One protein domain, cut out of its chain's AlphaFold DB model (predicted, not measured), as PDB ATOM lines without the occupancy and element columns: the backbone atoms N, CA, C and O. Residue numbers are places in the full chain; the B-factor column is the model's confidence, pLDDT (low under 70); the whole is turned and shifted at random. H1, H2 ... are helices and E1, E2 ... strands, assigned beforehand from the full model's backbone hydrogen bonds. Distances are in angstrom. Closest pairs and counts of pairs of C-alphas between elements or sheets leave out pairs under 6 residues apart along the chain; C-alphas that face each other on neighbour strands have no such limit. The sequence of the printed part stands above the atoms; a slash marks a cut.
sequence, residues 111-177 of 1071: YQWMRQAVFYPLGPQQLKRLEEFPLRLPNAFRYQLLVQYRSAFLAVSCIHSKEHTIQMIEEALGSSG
ATOM      1  N   TYR A 111     -32.900 -12.377   0.343       68.81
ATOM      2  CA  TYR A 111     -34.251 -12.726  -0.108       68.81
ATOM      3  C   TYR A 111     -34.246 -14.040  -0.910       68.81
ATOM      4  O   TYR A 111     -33.480 -14.192  -1.859       68.81
ATOM      5  N   GLN A 112     -35.133 -14.983  -0.567       68.56
ATOM      6  CA  GLN A 112     -35.167 -16.326  -1.177       68.56
ATOM      7  C   GLN A 112     -35.342 -16.315  -2.704       68.56
ATOM      8  O   GLN A 112     -34.753 -17.151  -3.387       68.56
ATOM      9  N   TRP A 113     -36.103 -15.358  -3.243       78.75
ATOM     10  CA  TRP A 113     -36.381 -15.262  -4.680       78.75
ATOM     11  C   TRP A 113     -35.152 -14.860  -5.515       78.75
ATOM     12  O   TRP A 113     -35.096 -15.183  -6.699       78.75
ATOM     13  N   MET A 114     -34.135 -14.227  -4.912       73.62
ATOM     14  CA  MET A 114     -32.921 -13.804  -5.629       73.62
ATOM     15  C   MET A 114     -32.050 -14.982  -6.086       73.62
ATOM     16  O   MET A 114     -31.297 -14.847  -7.043       73.62
ATOM     17  N   ARG A 115     -32.193 -16.167  -5.474       71.62
ATOM     18  CA  ARG A 115     -31.452 -17.378  -5.879       71.62
ATOM     19  C   ARG A 115     -31.841 -17.897  -7.267       71.62
ATOM     20  O   ARG A 115     -31.064 -18.613  -7.884       71.62
ATOM     21  N   GLN A 116     -33.042 -17.562  -7.734       73.56
ATOM     22  CA  GLN A 116     -33.589 -17.984  -9.029       73.56
ATOM     23  C   GLN A 116     -33.791 -16.792  -9.982       73.56
ATOM     24  O   GLN A 116     -34.434 -16.932 -11.020       73.56
ATOM     25  N   ALA A 117     -33.269 -15.609  -9.639       78.69
ATOM     26  CA  ALA A 117     -33.417 -14.403 -10.443       78.69
ATOM     27  C   ALA A 117     -32.450 -14.379 -11.641       78.69
ATOM     28  O   ALA A 117     -31.329 -14.889 -11.582       78.69
ATOM     29  N   VAL A 118     -32.885 -13.747 -12.731       79.00
ATOM     30  CA  VAL A 118     -32.042 -13.377 -13.872       79.00
ATOM     31  C   VAL A 118     -31.402 -12.027 -13.571       79.00
ATOM     32  O   VAL A 118     -32.099 -11.076 -13.232       79.00
ATOM     33  N   PHE A 119     -30.077 -11.952 -13.693       76.50
ATOM     34  CA  PHE A 119     -29.301 -10.729 -13.494       76.50
ATOM     35  C   PHE A 119     -28.910 -10.167 -14.857       76.50
ATOM     36  O   PHE A 119     -28.062 -10.750 -15.533       76.50
ATOM     37  N   TYR A 120     -29.520  -9.051 -15.249       77.44
ATOM     38  CA  TYR A 120     -29.236  -8.379 -16.515       77.44
ATOM     39  C   TYR A 120     -28.294  -7.179 -16.283       77.44
ATOM     40  O   TYR A 120     -28.637  -6.317 -15.465       77.44
ATOM     41  N   PRO A 121     -27.116  -7.106 -16.937       76.25
ATOM     42  CA  PRO A 121     -26.192  -5.986 -16.777       76.25
ATOM     43  C   PRO A 121     -26.760  -4.723 -17.435       76.25
ATOM     44  O   PRO A 121     -27.171  -4.744 -18.589       76.25
ATOM     45  N   LEU A 122     -26.781  -3.609 -16.702       74.81
ATOM     46  CA  LEU A 122     -27.369  -2.355 -17.183       74.81
ATOM     47  C   LEU A 122     -26.320  -1.387 -17.734       74.81
ATOM     48  O   LEU A 122     -25.348  -1.077 -17.056       74.81
ATOM     49  N   GLY A 123     -26.536  -0.852 -18.933       72.56
ATOM     50  CA  GLY A 123     -25.743   0.254 -19.473       72.56
ATOM     51  C   GLY A 123     -26.138   1.629 -18.896       72.56
ATOM     52  O   GLY A 123     -27.209   1.767 -18.297       72.56
ATOM     53  N   PRO A 124     -25.332   2.685 -19.123       69.62
ATOM     54  CA  PRO A 124     -25.608   4.039 -18.623       69.62
ATOM     55  C   PRO A 124     -26.961   4.611 -19.080       69.62
ATOM     56  O   PRO A 124     -27.704   5.173 -18.277       69.62
ATOM     57  N   GLN A 125     -27.324   4.429 -20.355       67.62
ATOM     58  CA  GLN A 125     -28.613   4.895 -20.889       67.62
ATOM     59  C   GLN A 125     -29.810   4.177 -20.251       67.62
ATOM     60  O   GLN A 125     -30.842   4.795 -19.988       67.62
ATOM     61  N   GLN A 126     -29.669   2.880 -19.968       73.12
ATOM     62  CA  GLN A 126     -30.719   2.084 -19.331       73.12
ATOM     63  C   GLN A 126     -30.944   2.533 -17.883       73.12
ATOM     64  O   GLN A 126     -32.085   2.632 -17.439       73.12
ATOM     65  N   LEU A 127     -29.866   2.876 -17.172       71.81
ATOM     66  CA  LEU A 127     -29.923   3.424 -15.814       71.81
ATOM     67  C   LEU A 127     -30.619   4.787 -15.779       71.81
ATOM     68  O   LEU A 127     -31.525   4.982 -14.975       71.81
ATOM     69  N   LYS A 128     -30.290   5.686 -16.712       65.75
ATOM     70  CA  LYS A 128     -30.966   6.987 -16.830       65.75
ATOM     71  C   LYS A 128     -32.472   6.834 -17.043       65.75
ATOM     72  O   LYS A 128     -33.277   7.503 -16.404       65.75
ATOM     73  N   ARG A 129     -32.870   5.917 -17.927       66.62
ATOM     74  CA  ARG A 129     -34.287   5.656 -18.195       66.62
ATOM     75  C   ARG A 129     -35.022   5.155 -16.954       66.62
ATOM     76  O   ARG A 129     -36.176   5.516 -16.764       66.62
ATOM     77  N   LEU A 130     -34.360   4.345 -16.128       69.50
ATOM     78  CA  LEU A 130     -34.901   3.845 -14.862       69.50
ATOM     79  C   LEU A 130     -35.064   4.942 -13.798       69.50
ATOM     80  O   LEU A 130     -35.918   4.802 -12.924       69.50
ATOM     81  N   GLU A 131     -34.270   6.014 -13.860       63.78
ATOM     82  CA  GLU A 131     -34.435   7.202 -13.008       63.78
ATOM     83  C   GLU A 131     -35.599   8.080 -13.477       63.78
ATOM     84  O   GLU A 131     -36.400   8.535 -12.662       63.78
ATOM     85  N   GLU A 132     -35.717   8.302 -14.790       62.28
ATOM     86  CA  GLU A 132     -36.764   9.151 -15.373       62.28
ATOM     87  C   GLU A 132     -38.140   8.466 -15.392       62.28
ATOM     88  O   GLU A 132     -39.174   9.131 -15.273       62.28
ATOM     89  N   PHE A 133     -38.176   7.137 -15.537       64.56
ATOM     90  CA  PHE A 133     -39.407   6.371 -15.693       64.56
ATOM     91  C   PHE A 133     -39.386   5.082 -14.858       64.56
ATOM     92  O   PHE A 133     -38.477   4.261 -14.999       64.56
ATOM     93  N   PRO A 134     -40.426   4.823 -14.042       66.56
ATOM     94  CA  PRO A 134     -40.524   3.575 -13.300       66.56
ATOM     95  C   PRO A 134     -40.669   2.389 -14.260       66.56
ATOM     96  O   PRO A 134     -41.487   2.414 -15.186       66.56
ATOM     97  N   LEU A 135     -39.886   1.336 -14.013       71.94
ATOM     98  CA  LEU A 135     -39.908   0.108 -14.801       71.94
ATOM     99  C   LEU A 135     -41.310  -0.530 -14.753       71.94
ATOM    100  O   LEU A 135     -41.817  -0.858 -13.680       71.94
ATOM    101  N   ARG A 136     -41.941  -0.722 -15.916       68.12
ATOM    102  CA  ARG A 136     -43.260  -1.363 -16.031       68.12
ATOM    103  C   ARG A 136     -43.099  -2.828 -16.425       68.12
ATOM    104  O   ARG A 136     -43.099  -3.153 -17.607       68.12
ATOM    105  N   LEU A 137     -42.969  -3.702 -15.431       73.19
ATOM    106  CA  LEU A 137     -43.044  -5.153 -15.621       73.19
ATOM    107  C   LEU A 137     -44.443  -5.673 -15.238       73.19
ATOM    108  O   LEU A 137     -45.100  -5.066 -14.389       73.19
ATOM    109  N   PRO A 138     -44.921  -6.787 -15.828       71.50
ATOM    110  CA  PRO A 138     -46.172  -7.419 -15.411       71.50
ATOM    111  C   PRO A 138     -46.148  -7.776 -13.915       71.50
ATOM    112  O   PRO A 138     -45.129  -8.243 -13.412       71.50
ATOM    113  N   ASN A 139     -47.285  -7.630 -13.222       63.47
ATOM    114  CA  ASN A 139     -47.418  -7.766 -11.756       63.47
ATOM    115  C   ASN A 139     -46.881  -9.080 -11.144       63.47
ATOM    116  O   ASN A 139     -46.699  -9.160  -9.932       63.47
ATOM    117  N   ALA A 140     -46.648 -10.117 -11.952       64.44
ATOM    118  CA  ALA A 140     -46.096 -11.392 -11.503       64.44
ATOM    119  C   ALA A 140     -44.576 -11.348 -11.234       64.44
ATOM    120  O   ALA A 140     -44.067 -12.198 -10.502       64.44
ATOM    121  N   PHE A 141     -43.848 -10.374 -11.793       72.06
ATOM    122  CA  PHE A 141     -42.392 -10.284 -11.687       72.06
ATOM    123  C   PHE A 141     -41.959  -9.403 -10.512       72.06
ATOM    124  O   PHE A 141     -42.368  -8.250 -10.385       72.06
ATOM    125  N   ARG A 142     -41.068  -9.929  -9.667       77.31
ATOM    126  CA  ARG A 142     -40.334  -9.138  -8.672       77.31
ATOM    127  C   ARG A 142     -39.018  -8.690  -9.284       77.31
ATOM    128  O   ARG A 142     -38.326  -9.508  -9.886       77.31
ATOM    129  N   TYR A 143     -38.659  -7.425  -9.105       80.12
ATOM    130  CA  TYR A 143     -37.367  -6.911  -9.537       80.12
ATOM    131  C   TYR A 143     -36.680  -6.123  -8.425       80.12
ATOM    132  O   TYR A 143     -37.332  -5.523  -7.570       80.12
ATOM    133  N   GLN A 144     -35.350  -6.128  -8.443       76.88
ATOM    134  CA  GLN A 144     -34.509  -5.324  -7.570       76.88
ATOM    135  C   GLN A 144     -33.351  -4.762  -8.390       76.88
ATOM    136  O   GLN A 144     -32.664  -5.492  -9.106       76.88
ATOM    137  N   LEU A 145     -33.151  -3.450  -8.292       75.50
ATOM    138  CA  LEU A 145     -31.988  -2.795  -8.867       75.50
ATOM    139  C   LEU A 145     -30.814  -2.973  -7.903       75.50
ATOM    140  O   LEU A 145     -30.863  -2.500  -6.766       75.50
ATOM    141  N   LEU A 146     -29.779  -3.667  -8.357       73.00
ATOM    142  CA  LEU A 146     -28.544  -3.868  -7.616       73.00
ATOM    143  C   LEU A 146     -27.494  -2.968  -8.236       73.00
ATOM    144  O   LEU A 146     -27.118  -3.162  -9.389       73.00
ATOM    145  N   VAL A 147     -27.043  -1.976  -7.480       69.06
ATOM    146  CA  VAL A 147     -26.011  -1.043  -7.925       69.06
ATOM    147  C   VAL A 147     -24.832  -1.141  -6.979       69.06
ATOM    148  O   VAL A 147     -24.992  -1.173  -5.764       69.06
ATOM    149  N   GLN A 148     -23.651  -1.177  -7.556       66.38
ATOM    150  CA  GLN A 148     -22.359  -1.023  -6.920       66.38
ATOM    151  C   GLN A 148     -21.553  -0.085  -7.818       66.38
ATOM    152  O   GLN A 148     -21.855   0.017  -9.009       66.38
ATOM    153  N   TYR A 149     -20.517   0.545  -7.266       60.50
ATOM    154  CA  TYR A 149     -19.623   1.442  -7.997       60.50
ATOM    155  C   TYR A 149     -19.327   0.952  -9.426       60.50
ATOM    156  O   TYR A 149     -19.592   1.649 -10.390       60.50
ATOM    157  N   ARG A 150     -18.914  -0.313  -9.579       63.28
ATOM    158  CA  ARG A 150     -18.410  -0.882 -10.848       63.28
ATOM    159  C   ARG A 150     -19.450  -1.684 -11.642       63.28
ATOM    160  O   ARG A 150     -19.200  -2.063 -12.782       63.28
ATOM    161  N   SER A 151     -20.611  -1.956 -11.049       68.38
ATOM    162  CA  SER A 151     -21.568  -2.962 -11.523       68.38
ATOM    163  C   SER A 151     -22.996  -2.543 -11.235       68.38
ATOM    164  O   SER A 151     -23.337  -2.144 -10.131       68.38
ATOM    165  N   ALA A 152     -23.883  -2.693 -12.207       75.56
ATOM    166  CA  ALA A 152     -25.313  -2.499 -11.998       75.56
ATOM    167  C   ALA A 152     -26.072  -3.602 -12.708       75.56
ATOM    168  O   ALA A 152     -25.943  -3.761 -13.924       75.56
ATOM    169  N   PHE A 153     -26.852  -4.341 -11.943       76.81
ATOM    170  CA  PHE A 153     -27.661  -5.431 -12.436       76.81
ATOM    171  C   PHE A 153     -29.116  -5.158 -12.102       76.81
ATOM    172  O   PHE A 153     -29.458  -4.759 -10.987       76.81
ATOM    173  N   LEU A 154     -29.984  -5.428 -13.065       81.44
ATOM    174  CA  LEU A 154     -31.396  -5.601 -12.791       81.44
ATOM    175  C   LEU A 154     -31.622  -7.079 -12.476       81.44
ATOM    176  O   LEU A 154     -31.503  -7.926 -13.362       81.44
ATOM    177  N   ALA A 155     -31.900  -7.390 -11.210       80.38
ATOM    178  CA  ALA A 155     -32.285  -8.731 -10.795       80.38
ATOM    179  C   ALA A 155     -33.801  -8.875 -10.946       80.38
ATOM    180  O   ALA A 155     -34.547  -8.169 -10.270       80.38
ATOM    181  N   VAL A 156     -34.264  -9.778 -11.810       82.94
ATOM    182  CA  VAL A 156     -35.693 -10.034 -12.061       82.94
ATOM    183  C   VAL A 156     -36.013 -11.498 -11.776       82.94
ATOM    184  O   VAL A 156     -35.274 -12.391 -12.184       82.94
ATOM    185  N   SER A 157     -37.105 -11.773 -11.063       81.75
ATOM    186  CA  SER A 157     -37.546 -13.140 -10.767       81.75
ATOM    187  C   SER A 157     -37.808 -13.933 -12.054       81.75
ATOM    188  O   SER A 157     -38.597 -13.492 -12.886       81.75
ATOM    189  N   CYS A 158     -37.200 -15.114 -12.207       78.94
ATOM    190  CA  CYS A 158     -37.462 -15.997 -13.345       78.94
ATOM    191  C   CYS A 158     -38.761 -16.784 -13.116       78.94
ATOM    192  O   CYS A 158     -38.866 -17.501 -12.123       78.94
ATOM    193  N   ILE A 159     -39.743 -16.651 -14.014       69.12
ATOM    194  CA  ILE A 159     -41.037 -17.362 -13.916       69.12
ATOM    195  C   ILE A 159     -41.144 -18.495 -14.950       69.12
ATOM    196  O   ILE A 159     -41.718 -19.534 -14.644       69.12
ATOM    197  N   HIS A 160     -40.578 -18.314 -16.152       71.25
ATOM    198  CA  HIS A 160     -40.700 -19.264 -17.271       71.25
ATOM    199  C   HIS A 160     -39.330 -19.791 -17.727       71.25
ATOM    200  O   HIS A 160     -38.928 -20.886 -17.346       71.25
ATOM    201  N   SER A 161     -38.590 -19.005 -18.514       78.94
ATOM    202  CA  SER A 161     -37.214 -19.295 -18.937       78.94
ATOM    203  C   SER A 161     -36.327 -18.059 -18.779       78.94
ATOM    204  O   SER A 161     -36.820 -16.928 -18.657       78.94
ATOM    205  N   LYS A 162     -35.005 -18.266 -18.769       76.75
ATOM    206  CA  LYS A 162     -34.042 -17.164 -18.654       76.75
ATOM    207  C   LYS A 162     -34.098 -16.266 -19.889       76.75
ATOM    208  O   LYS A 162     -34.115 -15.050 -19.749       76.75
ATOM    209  N   GLU A 163     -34.214 -16.866 -21.066       77.81
ATOM    210  CA  GLU A 163     -34.234 -16.198 -22.367       77.81
ATOM    211  C   GLU A 163     -35.477 -15.313 -22.511       77.81
ATOM    212  O   GLU A 163     -35.370 -14.147 -22.879       77.81
ATOM    213  N   HIS A 164     -36.649 -15.822 -22.112       77.50
ATOM    214  CA  HIS A 164     -37.891 -15.048 -22.124       77.50
ATOM    215  C   HIS A 164     -37.837 -13.864 -21.148       77.50
ATOM    216  O   HIS A 164     -38.288 -12.764 -21.459       77.50
ATOM    217  N   THR A 165     -37.232 -14.070 -19.974       78.81
ATOM    218  CA  THR A 165     -37.052 -13.003 -18.981       78.81
ATOM    219  C   THR A 165     -36.099 -11.918 -19.498       78.81
ATOM    220  O   THR A 165     -36.370 -10.739 -19.291       78.81
ATOM    221  N   ILE A 166     -35.021 -12.282 -20.205       77.38
ATOM    222  CA  ILE A 166     -34.090 -11.323 -20.831       77.38
ATOM    223  C   ILE A 166     -34.797 -10.506 -21.913       77.38
ATOM    224  O   ILE A 166     -34.712  -9.282 -21.885       77.38
ATOM    225  N   GLN A 167     -35.545 -11.158 -22.806       76.06
ATOM    226  CA  GLN A 167     -36.290 -10.469 -23.861       76.06
ATOM    227  C   GLN A 167     -37.280  -9.446 -23.278       76.06
ATOM    228  O   GLN A 167     -37.318  -8.297 -23.710       76.06
ATOM    229  N   MET A 168     -38.012  -9.820 -22.224       76.62
ATOM    230  CA  MET A 168     -38.907  -8.898 -21.517       76.62
ATOM    231  C   MET A 168     -38.175  -7.720 -20.866       76.62
ATOM    232  O   MET A 168     -38.695  -6.604 -20.853       76.62
ATOM    233  N   ILE A 169     -36.984  -7.951 -20.304       77.81
ATOM    234  CA  ILE A 169     -36.154  -6.882 -19.737       77.81
ATOM    235  C   ILE A 169     -35.727  -5.907 -20.841       77.81
ATOM    236  O   ILE A 169     -35.846  -4.698 -20.651       77.81
ATOM    237  N   GLU A 170     -35.272  -6.405 -21.991       75.44
ATOM    238  CA  GLU A 170     -34.854  -5.566 -23.120       75.44
ATOM    239  C   GLU A 170     -36.024  -4.756 -23.710       75.44
ATOM    240  O   GLU A 170     -35.866  -3.565 -24.000       75.44
ATOM    241  N   GLU A 171     -37.219  -5.348 -23.797       73.19
ATOM    242  CA  GLU A 171     -38.452  -4.657 -24.195       73.19
ATOM    243  C   GLU A 171     -38.863  -3.577 -23.175       73.19
ATOM    244  O   GLU A 171     -39.165  -2.442 -23.554       73.19
ATOM    245  N   ALA A 172     -38.819  -3.881 -21.872       73.12
ATOM    246  CA  ALA A 172     -39.205  -2.953 -20.803       73.12
ATOM    247  C   ALA A 172     -38.213  -1.790 -20.619       73.12
ATOM    248  O   ALA A 172     -38.619  -0.661 -20.329       73.12
ATOM    249  N   LEU A 173     -36.916  -2.043 -20.815       70.56
ATOM    250  CA  LEU A 173     -35.871  -1.015 -20.843       70.56
ATOM    251  C   LEU A 173     -35.883  -0.214 -22.155       70.56
ATOM    252  O   LEU A 173     -35.210   0.815 -22.251       70.56
ATOM    253  N   GLY A 174     -36.665  -0.656 -23.148       59.91
ATOM    254  CA  GLY A 174     -36.799  -0.055 -24.468       59.91
ATOM    255  C   GLY A 174     -35.445   0.172 -25.130       59.91
ATOM    256  O   GLY A 174     -35.118   1.307 -25.483       59.91
ATOM    257  N   SER A 175     -34.670  -0.904 -25.286       52.44
ATOM    258  CA  SER A 175     -33.347  -0.923 -25.934       52.44
ATOM    259  C   SER A 175     -33.321  -0.344 -27.363       52.44
ATOM    260  O   SER A 175     -32.246  -0.118 -27.905       52.44
ATOM    261  N   SER A 176     -34.481  -0.001 -27.932       48.03
ATOM    262  CA  SER A 176     -34.689   0.661 -29.227       48.03
ATOM    263  C   SER A 176     -33.989   2.021 -29.412       48.03
ATOM    264  O   SER A 176     -34.106   2.609 -30.480       48.03
ATOM    265  N   GLY A 177     -33.312   2.562 -28.392       52.53
ATOM    266  CA  GLY A 177     -32.534   3.805 -28.500       52.53
ATOM    267  C   GLY A 177     -31.104   3.619 -29.028       52.53
ATOM    268  O   GLY A 177     -30.581   4.531 -29.664       52.53
TER     269      GLY A 177
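AT A GLANCE: This is residues 111 to 177 of the 1071 residues of the protein "F-box domain-containing protein" of Caenorhabditis tropicalis (UniProt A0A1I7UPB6). A three-stranded antiparallel sheet, order E1, E3, E2, has H3 packed over one face, with short H1 and H2 at opposite ends of E1. The 67 printed residues include, along the chain, H1, E1, H2, E2, E3, H3, class mixed. The whole is compact, radius of gyration of the C-alphas 11.5 A, spans 27 by 26 by 19 A.

HOW THE PARTS SIT: Inner strand E3, residues 151 to 157, neighbours E1, residues 117 to 121, with N 118 and O 156 2.8 A apart. E3 forms a hairpin with E2, residues 143 to 148: N 146 and O 153, 2.9 A. H3, residues 162 to 172, makes two layers, helix on sheet, at a height of 9.6 A over E1 and E3; its closest C-alphas to E1 are Lys 162 and Val 118, 6.4 A. It runs only just slantwise, 59 degrees to E3 on the local plane. H1, residues 112 to 116, and H2, residues 124 to 132, only graze the sheet. E1, H2, E2 form a split strand-helix-strand unit, E3 between its strands, crossover right-handed. H2 and H3 have every O i to N i+4 pair within hydrogen-bond range; H1 has 0 of 1, but 2 of 2 O i to N i+3.

IN THESE COORDINATES: H1 begins at C-alpha 112 (-35.167, -16.326, -1.177); H3, 15.3 A long, ends at C-alpha 172 (-39.205, -2.953, -20.803). E3 measures 19.0 A.

THE WHOLE: The printed part has no cut. Residues 128 to 134 are among 24 under pLDDT 70.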